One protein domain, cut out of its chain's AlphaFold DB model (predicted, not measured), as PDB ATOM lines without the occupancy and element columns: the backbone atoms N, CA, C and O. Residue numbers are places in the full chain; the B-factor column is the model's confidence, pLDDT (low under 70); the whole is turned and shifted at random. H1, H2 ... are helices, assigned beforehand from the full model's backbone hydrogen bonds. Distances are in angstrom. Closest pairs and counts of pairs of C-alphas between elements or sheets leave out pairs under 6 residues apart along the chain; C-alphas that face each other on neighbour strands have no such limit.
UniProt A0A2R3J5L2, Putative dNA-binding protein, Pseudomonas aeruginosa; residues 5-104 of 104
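AT A GLANCE: This is residues 5 to 104 of the 104 residues of the protein "Putative dNA-binding protein" of Pseudomonas aeruginosa (UniProt A0A2R3J5L2). Two long helices, H4 and H7, run side by side the same way but staggered, H7 passing along the second half of H4 and on beyond it to make one end of an elongated model. The short helices H2 and H3, with H1 near H2, gather round the other end, while H6 packs on H4 in the middle and H5 crosses H4 toward its last residues. The printed part has 100 residues with seven named helices, H1 to H7 in order along the chain, and no named strand; its class is all helix. It is compact, with a radius of gyration of the C-alphas of 13.8 A, and spans 49 by 24 by 20 A.

IN THESE COORDINATES: H1, residues 5 to 10, is 8.7 A long from first to last C-alpha and begins at C-alpha 5 (-87.853, 13.285, 18.814). H2, residues 15 to 21, measures 9.8 A, and H3, residues 26 to 31, 8.9 A. H4, residues 36 to 54, measures 26.3 A and begins at C-alpha 36 (-89.243, 11.571, 3.054). H5, residues 59 to 68, measures 14.2 A, and H6, residues 79 to 84, 8.5 A. H7, residues 88 to 102, measures 21.3 A and ends at C-alpha 102 (-53.541, 11.628, 7.771).

HOW THE PARTS SIT: H4 and H6 are the hub, touching four helices each. They touch each other at a shallow tilt of 22 degrees, opposite ways, the closest C-alphas being those of Ser 45 and Val 83, 6.5 A apart. H4 touches H7 with residues 44 to 52 alone, the same way at a shallow tilt of 4 degrees; the closest C-alphas, of Asp 44 and Thr 88, are 6.3 A apart. H6 and H7 form a helical hairpin, with the C-alphas of Val 82 and Thr 88 closest at 6.6 A. H5 touches H4 at a steep tilt of 62 degrees, closest at the C-alphas of Leu 49 and Ala 62, 6.0 A. H5 also touches H6, closest at the C-alphas of Phe 66 and Ala 79, 4.9 A. H2 only just touches H4, with 3 pairs of C-alphas within 8 A, the closest those of Arg 21 and Tyr 41 at 7.4 A. H2 touches H3, closest at the C-alphas of Ala 19 and Arg 26, 5.0 A. H1 and H2 are close but not clearly touching, with the C-alphas of Leu 8 and Gln 15 closest at 7.1 A. H3 and H7 are apart. In H1 to H7 every O i to N i+4 pair is within hydrogen-bond range.

THE WHOLE: The two C-alphas farthest apart, those of Asn 31 and Gly 104, are 49.1 A apart. The printed part has no cut and no long link; the link from H5 to H6 is short, the others tight. Within it, residues 70 to 71 pair antiparallel with residues 77 to 78. The mean pLDDT of the printed part is 93.4, and residues 101 to 104 are under 70.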
ATOM      1  N   GLU A   5     -87.960  12.856  17.411       91.56
ATOM      2  CA  GLU A   5     -87.853  13.285  18.814       91.56
ATOM      3  C   GLU A   5     -86.516  12.891  19.445       91.56
ATOM      4  O   GLU A   5     -85.874  13.699  20.118       91.56
ATOM      5  N   ARG A   6     -86.058  11.654  19.197       92.31
ATOM      6  CA  ARG A   6     -84.738  11.207  19.663       92.31
ATOM      7  C   ARG A   6     -83.621  11.993  18.990       92.31
ATOM      8  O   ARG A   6     -82.680  12.378  19.675       92.31
ATOM      9  N   PHE A   7     -83.738  12.247  17.687       93.38
ATOM     10  CA  PHE A   7     -82.776  13.061  16.947       93.38
ATOM     11  C   PHE A   7     -82.666  14.471  17.542       93.38
ATOM     12  O   PHE A   7     -81.584  14.879  17.946       93.38
ATOM     13  N   LEU A   8     -83.790  15.172  17.705       93.06
ATOM     14  CA  LEU A   8     -83.845  16.514  18.295       93.06
ATOM     15  C   LEU A   8     -83.197  16.560  19.684       93.06
ATOM     16  O   LEU A   8     -82.397  17.448  19.969       93.06
ATOM     17  N   LYS A   9     -83.487  15.562  20.529       93.88
ATOM     18  CA  LYS A   9     -82.906  15.461  21.872       93.88
ATOM     19  C   LYS A   9     -81.389  15.257  21.843       93.88
ATOM     20  O   LYS A   9     -80.686  15.918  22.594       93.88
ATOM     21  N   VAL A  10     -80.893  14.344  21.009       92.94
ATOM     22  CA  VAL A  10     -79.457  14.022  20.922       92.94
ATOM     23  C   VAL A  10     -78.661  15.186  20.336       92.94
ATOM     24  O   VAL A  10     -77.579  15.497  20.819       92.94
ATOM     25  N   PHE A  11     -79.213  15.860  19.331       91.88
ATOM     26  CA  PHE A  11     -78.558  16.988  18.676       91.88
ATOM     27  C   PHE A  11     -78.778  18.314  19.411       91.88
ATOM     28  O   PHE A  11     -78.283  19.339  18.946       91.88
ATOM     29  N   SER A  12     -79.511  18.336  20.534       90.88
ATOM     30  CA  SER A  12     -79.936  19.571  21.214       90.88
ATOM     31  C   SER A  12     -80.473  20.597  20.207       90.88
ATOM     32  O   SER A  12     -79.989  21.728  20.121       90.88
ATOM     33  N   MET A  13     -81.394  20.139  19.361       90.81
ATOM     34  CA  MET A  13     -82.000  20.881  18.259       90.81
ATOM     35  C   MET A  13     -83.508  20.977  18.499       90.81
ATOM     36  O   MET A  13     -84.122  20.041  19.009       90.81
ATOM     37  N   ASP A  14     -84.121  22.098  18.127       93.06
ATOM     38  CA  ASP A  14     -85.572  22.276  18.188       93.06
ATOM     39  C   ASP A  14     -86.272  21.897  16.861       93.06
ATOM     40  O   ASP A  14     -85.651  21.753  15.804       93.06
ATOM     41  N   GLN A  15     -87.600  21.735  16.905       92.81
ATOM     42  CA  GLN A  15     -88.397  21.346  15.732       92.81
ATOM     43  C   GLN A  15     -88.347  22.365  14.584       92.81
ATOM     44  O   GLN A  15     -88.465  21.971  13.424       92.81
ATOM     45  N   GLN A  16     -88.213  23.658  14.886       95.06
ATOM     46  CA  GLN A  16     -88.161  24.720  13.882       95.06
ATOM     47  C   GLN A  16     -86.837  24.658  13.120       95.06
ATOM     48  O   GLN A  16     -86.839  24.762  11.892       95.06
ATOM     49  N   THR A  17     -85.735  24.411  13.827       94.75
ATOM     50  CA  THR A  17     -84.419  24.186  13.228       94.75
ATOM     51  C   THR A  17     -84.432  22.943  12.345       94.75
ATOM     52  O   THR A  17     -84.062  23.028  11.177       94.75
ATOM     53  N   LEU A  18     -84.961  21.811  12.828       95.12
ATOM     54  CA  LEU A  18     -85.082  20.601  12.003       95.12
ATOM     55  C   LEU A  18     -85.944  20.835  10.754       95.12
ATOM     56  O   LEU A  18     -85.583  20.395   9.665       95.12
ATOM     57  N   ALA A  19     -87.066  21.547  10.886       96.38
ATOM     58  CA  ALA A  19     -87.924  21.870   9.750       96.38
ATOM     59  C   ALA A  19     -87.192  22.718   8.703       96.38
ATOM     60  O   ALA A  19     -87.276  22.429   7.508       96.38
ATOM     61  N   HIS A  20     -86.440  23.723   9.160       97.12
ATOM     62  CA  HIS A  20     -85.616  24.560   8.299       97.12
ATOM     63  C   HIS A  20     -84.549  23.730   7.579       97.12
ATOM     64  O   HIS A  20     -84.450  23.794   6.357       97.12
ATOM     65  N   ARG A  21     -83.814  22.884   8.310       97.00
ATOM     66  CA  ARG A  21     -82.738  22.064   7.742       97.00
ATOM     67  C   ARG A  21     -83.228  20.996   6.767       97.00
ATOM     68  O   ARG A  21     -82.550  20.724   5.779       97.00
ATOM     69  N   ALA A  22     -84.406  20.431   7.014       96.88
ATOM     70  CA  ALA A  22     -85.047  19.460   6.132       96.88
ATOM     71  C   ALA A  22     -85.860  20.104   4.989       96.88
ATOM     72  O   ALA A  22     -86.466  19.383   4.195       96.88
ATOM     73  N   HIS A  23     -85.902  21.440   4.890       97.19
ATOM     74  CA  HIS A  23     -86.664  22.183   3.873       97.19
ATOM     75  C   HIS A  23     -88.151  21.805   3.834       97.19
ATOM     76  O   HIS A  23     -88.739  21.560   2.770       97.19
ATOM     77  N   VAL A  24     -88.760  21.735   5.019       96.94
ATOM     78  CA  VAL A  24     -90.188  21.470   5.212       96.94
ATOM     79  C   VAL A  24     -90.826  22.521   6.111       96.94
ATOM     80  O   VAL A  24     -90.166  23.251   6.846       96.94
ATOM     81  N   HIS A  25     -92.154  22.579   6.093       95.62
ATOM     82  CA  HIS A  25     -92.881  23.379   7.066       95.62
ATOM     83  C   HIS A  25     -92.798  22.726   8.456       95.62
ATOM     84  O   HIS A  25     -92.862  21.503   8.576       95.62
ATOM     85  N   ARG A  26     -92.746  23.518   9.537       90.44
ATOM     86  CA  ARG A  26     -92.667  22.998  10.923       90.44
ATOM     87  C   ARG A  26     -93.760  21.977  11.264       90.44
ATOM     88  O   ARG A  26     -93.527  21.014  11.985       90.44
ATOM     89  N   ASN A  27     -94.956  22.162  10.699       92.94
ATOM     90  CA  ASN A  27     -96.082  21.251  10.917       92.94
ATOM     91  C   ASN A  27     -95.821  19.863  10.322       92.94
ATOM     92  O   ASN A  27     -96.372  18.895  10.827       92.94
ATOM     93  N   THR A  28     -94.989  19.755   9.284       93.06
ATOM     94  CA  THR A  28     -94.589  18.469   8.704       93.06
ATOM     95  C   THR A  28     -93.763  17.671   9.705       93.06
ATOM     96  O   THR A  28     -94.046  16.499   9.900       93.06
ATOM     97  N   VAL A  29     -92.826  18.300  10.422       90.56
ATOM     98  CA  VAL A  29     -92.025  17.620  11.459       90.56
ATOM     99  C   VAL A  29     -92.913  17.029  12.560       90.56
ATOM    100  O   VAL A  29     -92.653  15.927  13.032       90.56
ATOM    101  N   ARG A  30     -93.980  17.743  12.945       90.69
ATOM    102  CA  ARG A  30     -94.911  17.308  13.997       90.69
ATOM    103  C   ARG A  30     -95.953  16.295  13.518       90.69
ATOM    104  O   ARG A  30     -96.231  15.334  14.222       90.69
ATOM    105  N   ASN A  31     -96.575  16.555  12.373       92.75
ATOM    106  CA  ASN A  31     -97.763  15.826  11.923       92.75
ATOM    107  C   ASN A  31     -97.441  14.714  10.912       92.75
ATOM    108  O   ASN A  31     -98.285  13.853  10.701       92.75
ATOM    109  N   ALA A  32     -96.277  14.770  10.262       93.06
ATOM    110  CA  ALA A  32     -95.818  13.794   9.273       93.06
ATOM    111  C   ALA A  32     -94.309  13.507   9.441       93.06
ATOM    112  O   ALA A  32     -93.511  13.780   8.534       93.06
ATOM    113  N   PRO A  33     -93.877  13.011  10.617       91.00
ATOM    114  CA  PRO A  33     -92.467  12.745  10.911       91.00
ATOM    115  C   PRO A  33     -91.824  11.720   9.958       91.00
ATOM    116  O   PRO A  33     -90.602  11.715   9.794       91.00
ATOM    117  N   GLU A  34     -92.622  10.858   9.322       93.62
ATOM    118  CA  GLU A  34     -92.229   9.914   8.263       93.62
ATOM    119  C   GLU A  34     -92.003  10.543   6.891       93.62
ATOM    120  O   GLU A  34     -91.553   9.841   5.985       93.62
ATOM    121  N   SER A  35     -92.274  11.841   6.733       95.69
ATOM    122  CA  SER A  35     -92.008  12.560   5.490       95.69
ATOM    123  C   SER A  35     -90.597  12.268   4.988       95.69
ATOM    124  O   SER A  35     -89.620  12.383   5.732       95.69
ATOM    125  N   GLU A  36     -90.500  11.931   3.702       96.19
ATOM    126  CA  GLU A  36     -89.243  11.571   3.054       96.19
ATOM    127  C   GLU A  36     -88.147  12.607   3.314       96.19
ATOM    128  O   GLU A  36     -87.043  12.232   3.685       96.19
ATOM    129  N   LYS A  37     -88.463  13.906   3.234       96.50
ATOM    130  CA  LYS A  37     -87.500  14.989   3.483       96.50
ATOM    131  C   LYS A  37     -86.966  15.007   4.917       96.50
ATOM    132  O   LYS A  37     -85.763  15.137   5.123       96.50
ATOM    133  N   VAL A  38     -87.847  14.841   5.908       96.44
ATOM    134  CA  VAL A  38     -87.453  14.785   7.329       96.44
ATOM    135  C   VAL A  38     -86.574  13.561   7.573       96.44
ATOM    136  O   VAL A  38     -85.506  13.659   8.176       96.44
ATOM    137  N   GLN A  39     -86.995  12.405   7.064       97.38
ATOM    138  CA  GLN A  39     -86.265  11.153   7.232       97.38
ATOM    139  C   GLN A  39     -84.938  11.130   6.467       97.38
ATOM    140  O   GLN A  39     -83.974  10.549   6.964       97.38
ATOM    141  N   ALA A  40     -84.869  11.754   5.290       97.44
ATOM    142  CA  ALA A  40     -83.648  11.901   4.509       97.44
ATOM    143  C   ALA A  40     -82.625  12.751   5.266       97.44
ATOM    144  O   ALA A  40     -81.513  12.282   5.485       97.44
ATOM    145  N   TYR A  41     -83.028  13.921   5.773       97.88
ATOM    146  CA  TYR A  41     -82.135  14.775   6.556       97.88
ATOM    147  C   TYR A  41     -81.592  14.065   7.807       97.88
ATOM    148  O   TYR A  41     -80.386  14.092   8.068       97.88
ATOM    149  N   ILE A  42     -82.457  13.372   8.561       97.25
ATOM    150  CA  ILE A  42     -82.026  12.612   9.746       97.25
ATOM    151  C   ILE A  42     -81.051  11.498   9.349       97.25
ATOM    152  O   ILE A  42     -80.012  11.328   9.984       97.25
ATOM    153  N   ARG A  43     -81.369  10.737   8.296       97.69
ATOM    154  CA  ARG A  43     -80.518   9.647   7.811       97.69
ATOM    155  C   ARG A  43     -79.146  10.160   7.398       97.69
ATOM    156  O   ARG A  43     -78.147   9.556   7.772       97.69
ATOM    157  N   ASP A  44     -79.103  11.248   6.646       98.31
ATOM    158  CA  ASP A  44     -77.860  11.813   6.139       98.31
ATOM    159  C   ASP A  44     -77.002  12.413   7.254       98.31
ATOM    160  O   ASP A  44     -75.801  12.159   7.300       98.31
ATOM    161  N   SER A  45     -77.621  13.075   8.233       97.81
ATOM    162  CA  SER A  45     -76.927  13.530   9.446       97.81
ATOM    163  C   SER A  45     -76.294  12.354  10.204       97.81
ATOM    164  O   SER A  45     -75.129  12.407  10.591       97.81
ATOM    165  N   VAL A  46     -77.031  11.247  10.369       96.81
ATOM    166  CA  VAL A  46     -76.523  10.034  11.035       96.81
ATOM    167  C   VAL A  46     -75.398   9.368  10.235       96.81
ATOM    168  O   VAL A  46     -74.443   8.882  10.838       96.81
ATOM    169  N   LYS A  47     -75.470   9.350   8.897       97.38
ATOM    170  CA  LYS A  47     -74.385   8.825   8.050       97.38
ATOM    171  C   LYS A  47     -73.088   9.610   8.246       97.38
ATOM    172  O   LYS A  47     -72.040   8.994   8.405       97.38
ATOM    173  N   VAL A  48     -73.163  10.942   8.258       97.81
ATOM    174  CA  VAL A  48     -71.988  11.803   8.462       97.81
ATOM    175  C   VAL A  48     -71.399  11.590   9.851       97.81
ATOM    176  O   VAL A  48     -70.193  11.397   9.967       97.81
ATOM    177  N   LEU A  49     -72.236  11.542  10.894       96.56
ATOM    178  CA  LEU A  49     -71.751  11.234  12.242       96.56
ATOM    179  C   LEU A  49     -71.034   9.891  12.294       96.56
ATOM    180  O   LEU A  49     -69.958   9.813  12.871       96.56
ATOM    181  N   ARG A  50     -71.599   8.855  11.663       95.69
ATOM    182  CA  ARG A  50     -70.963   7.539  11.609       95.69
ATOM    183  C   ARG A  50     -69.581   7.605  10.960       95.69
ATOM    184  O   ARG A  50     -68.642   7.056  11.519       95.69
ATOM    185  N   ALA A  51     -69.451   8.308   9.835       95.62
ATOM    186  CA  ALA A  51     -68.165   8.469   9.158       95.62
ATOM    187  C   ALA A  51     -67.111   9.122  10.072       95.62
ATOM    188  O   ALA A  51     -65.973   8.674  10.109       95.62
ATOM    189  N   VAL A  52     -67.496  10.132  10.856       95.56
ATOM    190  CA  VAL A  52     -66.592  10.800  11.809       95.56
ATOM    191  C   VAL A  52     -66.268   9.911  13.013       95.56
ATOM    192  O   VAL A  52     -65.135   9.906  13.495       95.56
ATOM    193  N   THR A  53     -67.238   9.136  13.506       95.19
ATOM    194  CA  THR A  53     -66.996   8.216  14.627       95.19
ATOM    195  C   THR A  53     -66.141   7.019  14.233       95.19
ATOM    196  O   THR A  53     -65.359   6.543  15.050       95.19
ATOM    197  N   ASP A  54     -66.243   6.560  12.983       93.69
ATOM    198  CA  ASP A  54     -65.419   5.470  12.452       93.69
ATOM    199  C   ASP A  54     -63.924   5.873  12.400       93.69
ATOM    200  O   ASP A  54     -63.060   5.009  12.517       93.69
ATOM    201  N   MET A  55     -63.616   7.178  12.373       91.62
ATOM    202  CA  MET A  55     -62.256   7.739  12.497       91.62
ATOM    203  C   MET A  55     -61.747   7.834  13.948       91.62
ATOM    204  O   MET A  55     -60.687   8.404  14.204       91.62
ATOM    205  N   GLY A  56     -62.503   7.321  14.924       92.12
ATOM    206  CA  GLY A  56     -62.121   7.305  16.341       92.12
ATOM    207  C   GLY A  56     -62.608   8.500  17.166       92.12
ATOM    208  O   GLY A  56     -62.275   8.595  18.347       92.12
ATOM    209  N   THR A  57     -63.416   9.395  16.590       94.38
ATOM    210  CA  THR A  57     -64.063  10.477  17.351       94.38
ATOM    211  C   THR A  57     -65.235   9.912  18.155       94.38
ATOM    212  O   THR A  57     -66.066   9.182  17.618       94.38
ATOM    213  N   ASP A  58     -65.367  10.250  19.439       96.44
ATOM    214  CA  ASP A  58     -66.557   9.847  20.190       96.44
ATOM    215  C   ASP A  58     -67.818  10.581  19.699       96.44
ATOM    216  O   ASP A  58     -67.768  11.666  19.120       96.44
ATOM    217  N   VAL A  59     -68.985   9.992  19.963       94.19
ATOM    218  CA  VAL A  59     -70.275  10.495  19.464       94.19
ATOM    219  C   VAL A  59     -70.560  11.934  19.911       94.19
ATOM    220  O   VAL A  59     -71.126  12.705  19.137       94.19
ATOM    221  N   THR A  60     -70.181  12.317  21.133       94.94
ATOM    222  CA  THR A  60     -70.466  13.662  21.658       94.94
ATOM    223  C   THR A  60     -69.657  14.707  20.901       94.94
ATOM    224  O   THR A  60     -70.217  15.702  20.435       94.94
ATOM    225  N   ASN A  61     -68.362  14.450  20.715       96.38
ATOM    226  CA  ASN A  61     -67.488  15.327  19.945       96.38
ATOM    227  C   ASN A  61     -67.856  15.349  18.457       96.38
ATOM    228  O   ASN A  61     -67.839  16.417  17.850       96.38
ATOM    229  N   ALA A  62     -68.291  14.225  17.881       96.88
ATOM    230  CA  ALA A  62     -68.781  14.182  16.503       96.88
ATOM    231  C   ALA A  62     -70.039  15.052  16.313       96.88
ATOM    232  O   ALA A  62     -70.136  15.787  15.331       96.88
ATOM    233  N   ILE A  63     -70.983  15.026  17.264       96.44
ATOM    234  CA  ILE A  63     -72.165  15.907  17.248       96.44
ATOM    235  C   ILE A  63     -71.754  17.374  17.399       96.44
ATOM    236  O   ILE A  63     -72.292  18.233  16.697       96.44
ATOM    237  N   PHE A  64     -70.807  17.678  18.292       96.12
ATOM    238  CA  PHE A  64     -70.306  19.041  18.462       96.12
ATOM    239  C   PHE A  64     -69.663  19.569  17.174       96.12
ATOM    240  O   PHE A  64     -70.047  20.642  16.709       96.12
ATOM    241  N   TRP A  65     -68.761  18.791  16.570       96.81
ATOM    242  CA  TRP A  65     -68.134  19.106  15.288       96.81
ATOM    243  C   TRP A  65     -69.185  19.321  14.198       96.81
ATOM    244  O   TRP A  65     -69.181  20.349  13.525       96.81
ATOM    245  N   PHE A  66     -70.151  18.404  14.091       97.38
ATOM    246  CA  PHE A  66     -71.173  18.444  13.050       97.38
ATOM    247  C   PHE A  66     -71.952  19.766  13.041       97.38
ATOM    248  O   PHE A  66     -72.262  20.313  11.981       97.38
ATOM    249  N   LYS A  67     -72.258  20.280  14.235       96.19
ATOM    250  CA  LYS A  67     -73.065  21.487  14.415       96.19
ATOM    251  C   LYS A  67     -72.268  22.784  14.343       96.19
ATOM    252  O   LYS A  67     -72.833  23.790  13.927       96.19
ATOM    253  N   ASN A  68     -71.017  22.781  14.802       96.12
ATOM    254  CA  ASN A  68     -70.317  24.020  15.144       96.12
ATOM    255  C   ASN A  68     -69.042  24.266  14.337       96.12
ATOM    256  O   ASN A  68     -68.637  25.420  14.236       96.12
ATOM    257  N   GLU A  69     -68.410  23.233  13.777       95.69
ATOM    258  CA  GLU A  69     -67.104  23.400  13.136       95.69
ATOM    259  C   GLU A  69     -67.253  23.818  11.667       95.69
ATOM    260  O   GLU A  69     -67.811  23.061  10.861       95.69
ATOM    261  N   PRO A  70     -66.780  25.023  11.290       96.38
ATOM    262  CA  PRO A  70     -66.851  25.492   9.918       96.38
ATOM    263  C   PRO A  70     -65.814  24.775   9.051       96.38
ATOM    264  O   PRO A  70     -64.627  24.709   9.369       96.38
ATOM    265  N   LEU A  71     -66.250  24.289   7.894       96.12
ATOM    266  CA  LEU A  71     -65.402  23.564   6.957       96.12
ATOM    267  C   LEU A  71     -64.952  24.503   5.836       96.12
ATOM    268  O   LEU A  71     -65.756  24.927   5.002       96.12
ATOM    269  N   SER A  72     -63.657  24.822   5.784       94.06
ATOM    270  CA  SER A  72     -63.083  25.749   4.792       94.06
ATOM    271  C   SER A  72     -63.374  25.322   3.346       94.06
ATOM    272  O   SER A  72     -63.796  26.147   2.537       94.06
ATOM    273  N   THR A  73     -63.273  24.025   3.044       94.06
ATOM    274  CA  THR A  73     -63.608  23.429   1.735       94.06
ATOM    275  C   THR A  73     -65.070  23.650   1.321       94.06
ATOM    276  O   THR A  73     -65.384  23.659   0.135       94.06
ATOM    277  N   PHE A  74     -65.969  23.879   2.282       96.50
ATOM    278  CA  PHE A  74     -67.397  24.101   2.048       96.50
ATOM    279  C   PHE A  74     -67.812  25.565   2.245       96.50
ATOM    280  O   PHE A  74     -68.957  25.844   2.597       96.50
ATOM    281  N   ASN A  75     -66.910  26.516   1.972       96.12
ATOM    282  CA  ASN A  75     -67.130  27.955   2.177       96.12
ATOM    283  C   ASN A  75     -67.447  28.300   3.641       96.12
ATOM    284  O   ASN A  75     -68.350  29.090   3.908       96.12
ATOM    285  N   TYR A  76     -66.721  27.682   4.578       96.44
ATOM    286  CA  TYR A  76     -66.881  27.868   6.027       96.44
ATOM    287  C   TYR A  76     -68.260  27.479   6.583       96.44
ATOM    288  O   TYR A  76     -68.622  27.897   7.679       96.44
ATOM    289  N   LYS A  77     -69.015  26.649   5.858       97.94
ATOM    290  CA  LYS A  77     -70.264  26.057   6.350       97.94
ATOM    291  C   LYS A  77     -69.989  24.916   7.313       97.94
ATOM    292  O   LYS A  77     -68.994  24.205   7.156       97.94
ATOM    293  N   THR A  78     -70.891  24.701   8.260       97.81
ATOM    294  CA  THR A  78     -70.828  23.529   9.144       97.81
ATOM    295  C   THR A  78     -71.302  22.270   8.419       97.81
ATOM    296  O   THR A  78     -71.999  22.338   7.402       97.81
ATOM    297  N   ALA A  79     -70.956  21.088   8.934       97.75
ATOM    298  CA  ALA A  79     -71.448  19.833   8.365       97.75
ATOM    299  C   ALA A  79     -72.988  19.763   8.362       97.75
ATOM    300  O   ALA A  79     -73.578  19.278   7.395       97.75
ATOM    301  N   GLU A  80     -73.642  20.306   9.395       97.75
ATOM    302  CA  GLU A  80     -75.102  20.438   9.474       97.75
ATOM    303  C   GLU A  80     -75.685  21.206   8.276       97.75
ATOM    304  O   GLU A  80     -76.691  20.794   7.689       97.75
ATOM    305  N   GLU A  81     -75.045  22.309   7.891       98.00
ATOM    306  CA  GLU A  81     -75.446  23.136   6.752       98.00
ATOM    307  C   GLU A  81     -75.191  22.430   5.421       98.00
ATOM    308  O   GLU A  81     -76.046  22.441   4.536       98.00
ATOM    309  N   VAL A  82     -74.050  21.755   5.290       98.38
ATOM    310  CA  VAL A  82     -73.700  20.991   4.085       98.38
ATOM    311  C   VAL A  82     -74.687  19.840   3.851       98.38
ATOM    312  O   VAL A  82     -75.131  19.633   2.718       98.38
ATOM    313  N   VAL A  83     -75.091  19.128   4.909       98.19
ATOM    314  CA  VAL A  83     -76.140  18.095   4.833       98.19
ATOM    315  C   VAL A  83     -77.489  18.709   4.470       98.19
ATOM    316  O   VAL A  83     -78.200  18.169   3.626       98.19
ATOM    317  N   SER A  84     -77.834  19.863   5.046       98.00
ATOM    318  CA  SER A  84     -79.062  20.580   4.683       98.00
ATOM    319  C   SER A  84     -79.093  20.980   3.203       98.00
ATOM    320  O   SER A  84     -80.155  20.963   2.588       98.00
ATOM    321  N   GLU A  85     -77.945  21.265   2.587       97.75
ATOM    322  CA  GLU A  85     -77.831  21.544   1.147       97.75
ATOM    323  C   GLU A  85     -77.874  20.295   0.253       97.75
ATOM    324  O   GLU A  85     -77.724  20.410  -0.964       97.75
ATOM    325  N   GLY A  86     -78.057  19.100   0.825       97.00
ATOM    326  CA  GLY A  86     -78.071  17.839   0.080       97.00
ATOM    327  C   GLY A  86     -76.690  17.410  -0.423       97.00
ATOM    328  O   GLY A  86     -76.589  16.600  -1.341       97.00
ATOM    329  N   LYS A  87     -75.609  17.946   0.160       97.81
ATOM    330  CA  LYS A  87     -74.217  17.659  -0.235       97.81
ATOM    331  C   LYS A  87     -73.556  16.589   0.641       97.81
ATOM    332  O   LYS A  87     -72.332  16.544   0.746       97.81
ATOM    333  N   THR A  88     -74.354  15.708   1.242       98.06
ATOM    334  CA  THR A  88     -73.914  14.635   2.150       98.06
ATOM    335  C   THR A  88     -72.797  13.779   1.551       98.06
ATOM    336  O   THR A  88     -71.770  13.572   2.189       98.06
ATOM    337  N   GLU A  89     -72.949  13.328   0.304       97.44
ATOM    338  CA  GLU A  89     -71.963  12.449  -0.340       97.44
ATOM    339  C   GLU A  89     -70.628  13.168  -0.609       97.44
ATOM    340  O   GLU A  89     -69.563  12.577  -0.448       97.44
ATOM    341  N   GLN A  90     -70.662  14.466  -0.939       97.56
ATOM    342  CA  GLN A  90     -69.443  15.276  -1.096       97.56
ATOM    343  C   GLN A  90     -68.716  15.446   0.243       97.56
ATOM    344  O   GLN A  90     -67.489  15.388   0.291       97.56
ATOM    345  N   LEU A  91     -69.468  15.633   1.331       97.56
ATOM    346  CA  LEU A  91     -68.907  15.720   2.676       97.56
ATOM    347  C   LEU A  91     -68.260  14.401   3.110       97.56
ATOM    348  O   LEU A  91     -67.146  14.414   3.624       97.56
ATOM    349  N   ILE A  92     -68.918  13.264   2.866       96.75
ATOM    350  CA  ILE A  92     -68.361  11.943   3.185       96.75
ATOM    351  C   ILE A  92     -67.075  11.688   2.389       96.75
ATOM    352  O   ILE A  92     -66.078  11.269   2.976       96.75
ATOM    353  N   ALA A  93     -67.056  11.997   1.090       95.62
ATOM    354  CA  ALA A  93     -65.855  11.852   0.268       95.62
ATOM    355  C   ALA A  93     -64.693  12.731   0.770       95.62
ATOM    356  O   ALA A  93     -63.550  12.277   0.823       95.62
ATOM    357  N   PHE A  94     -64.984  13.969   1.190       94.56
ATOM    358  CA  PHE A  94     -63.991  14.846   1.813       94.56
ATOM    359  C   PHE A  94     -63.408  14.221   3.087       94.56
ATOM    360  O   PHE A  94     -62.187  14.134   3.210       94.56
ATOM    361  N   LEU A  95     -64.261  13.729   3.992       93.62
ATOM    362  CA  LEU A  95     -63.828  13.075   5.228       93.62
ATOM    363  C   LEU A  95     -62.923  11.866   4.934       93.62
ATOM    364  O   LEU A  95     -61.829  11.772   5.484       93.62
ATOM    365  N   GLN A  96     -63.322  10.988   4.012       91.25
ATOM    366  CA  GLN A  96     -62.521   9.820   3.614       91.25
ATOM    367  C   GLN A  96     -61.155  10.212   3.032       91.25
ATOM    368  O   GLN A  96     -60.145   9.576   3.324       91.25
ATOM    369  N   SER A  97     -61.099  11.280   2.226       89.06
ATOM    370  CA  SER A  97     -59.829  11.779   1.683       89.06
ATOM    371  C   SER A  97     -58.906  12.351   2.763       89.06
ATOM    372  O   SER A  97     -57.687  12.207   2.673       89.06
ATOM    373  N   TRP A  98     -59.483  12.970   3.795       84.06
ATOM    374  CA  TRP A  98     -58.743  13.524   4.922       84.06
ATOM    375  C   TRP A  98     -58.130  12.421   5.789       84.06
ATOM    376  O   TRP A  98     -56.951  12.497   6.124       84.06
ATOM    377  N   GLU A  99     -58.889  11.360   6.075       75.25
ATOM    378  CA  GLU A  99     -58.383  10.177   6.780       75.25
ATOM    379  C   GLU A  99     -57.227   9.512   6.020       75.25
ATOM    380  O   GLU A  99     -56.178   9.242   6.607       75.25
ATOM    381  N   ALA A 100     -57.375   9.314   4.706       73.38
ATOM    382  CA  ALA A 100     -56.329   8.715   3.878       73.38
ATOM    383  C   ALA A 100     -55.034   9.551   3.858       73.38
ATOM    384  O   ALA A 100     -53.942   8.989   3.837       73.38
ATOM    385  N   GLY A 101     -55.146  10.884   3.881       69.19
ATOM    386  CA  GLY A 101     -53.996  11.788   3.942       69.19
ATOM    387  C   GLY A 101     -53.342  11.891   5.323       69.19
ATOM    388  O   GLY A 101     -52.163  12.216   5.400       69.19
ATOM    389  N   ALA A 102     -54.075  11.618   6.407       62.69
ATOM    390  CA  ALA A 102     -53.541  11.628   7.771       62.69
ATOM    391  C   ALA A 102     -52.815  10.323   8.153       62.69
ATOM    392  O   ALA A 102     -52.038  10.312   9.107       62.69
ATOM    393  N   GLN A 103     -53.081   9.226   7.436       61.00
ATOM    394  CA  GLN A 103     -52.474   7.909   7.667       61.00
ATOM    395  C   GLN A 103     -51.228   7.623   6.799       61.00
ATOM    396  O   GLN A 103     -50.607   6.575   6.987       61.00
ATOM    397  N   GLY A 104     -50.879   8.504   5.854       47.22
ATOM    398  CA  GLY A 104     -49.714   8.378   4.962       47.22
ATOM    399  C   GLY A 104     -48.537   9.243   5.390       47.22
ATOM    400  O   GLY A 104     -47.390   8.771   5.221       47.22
TER     401      GLY A 104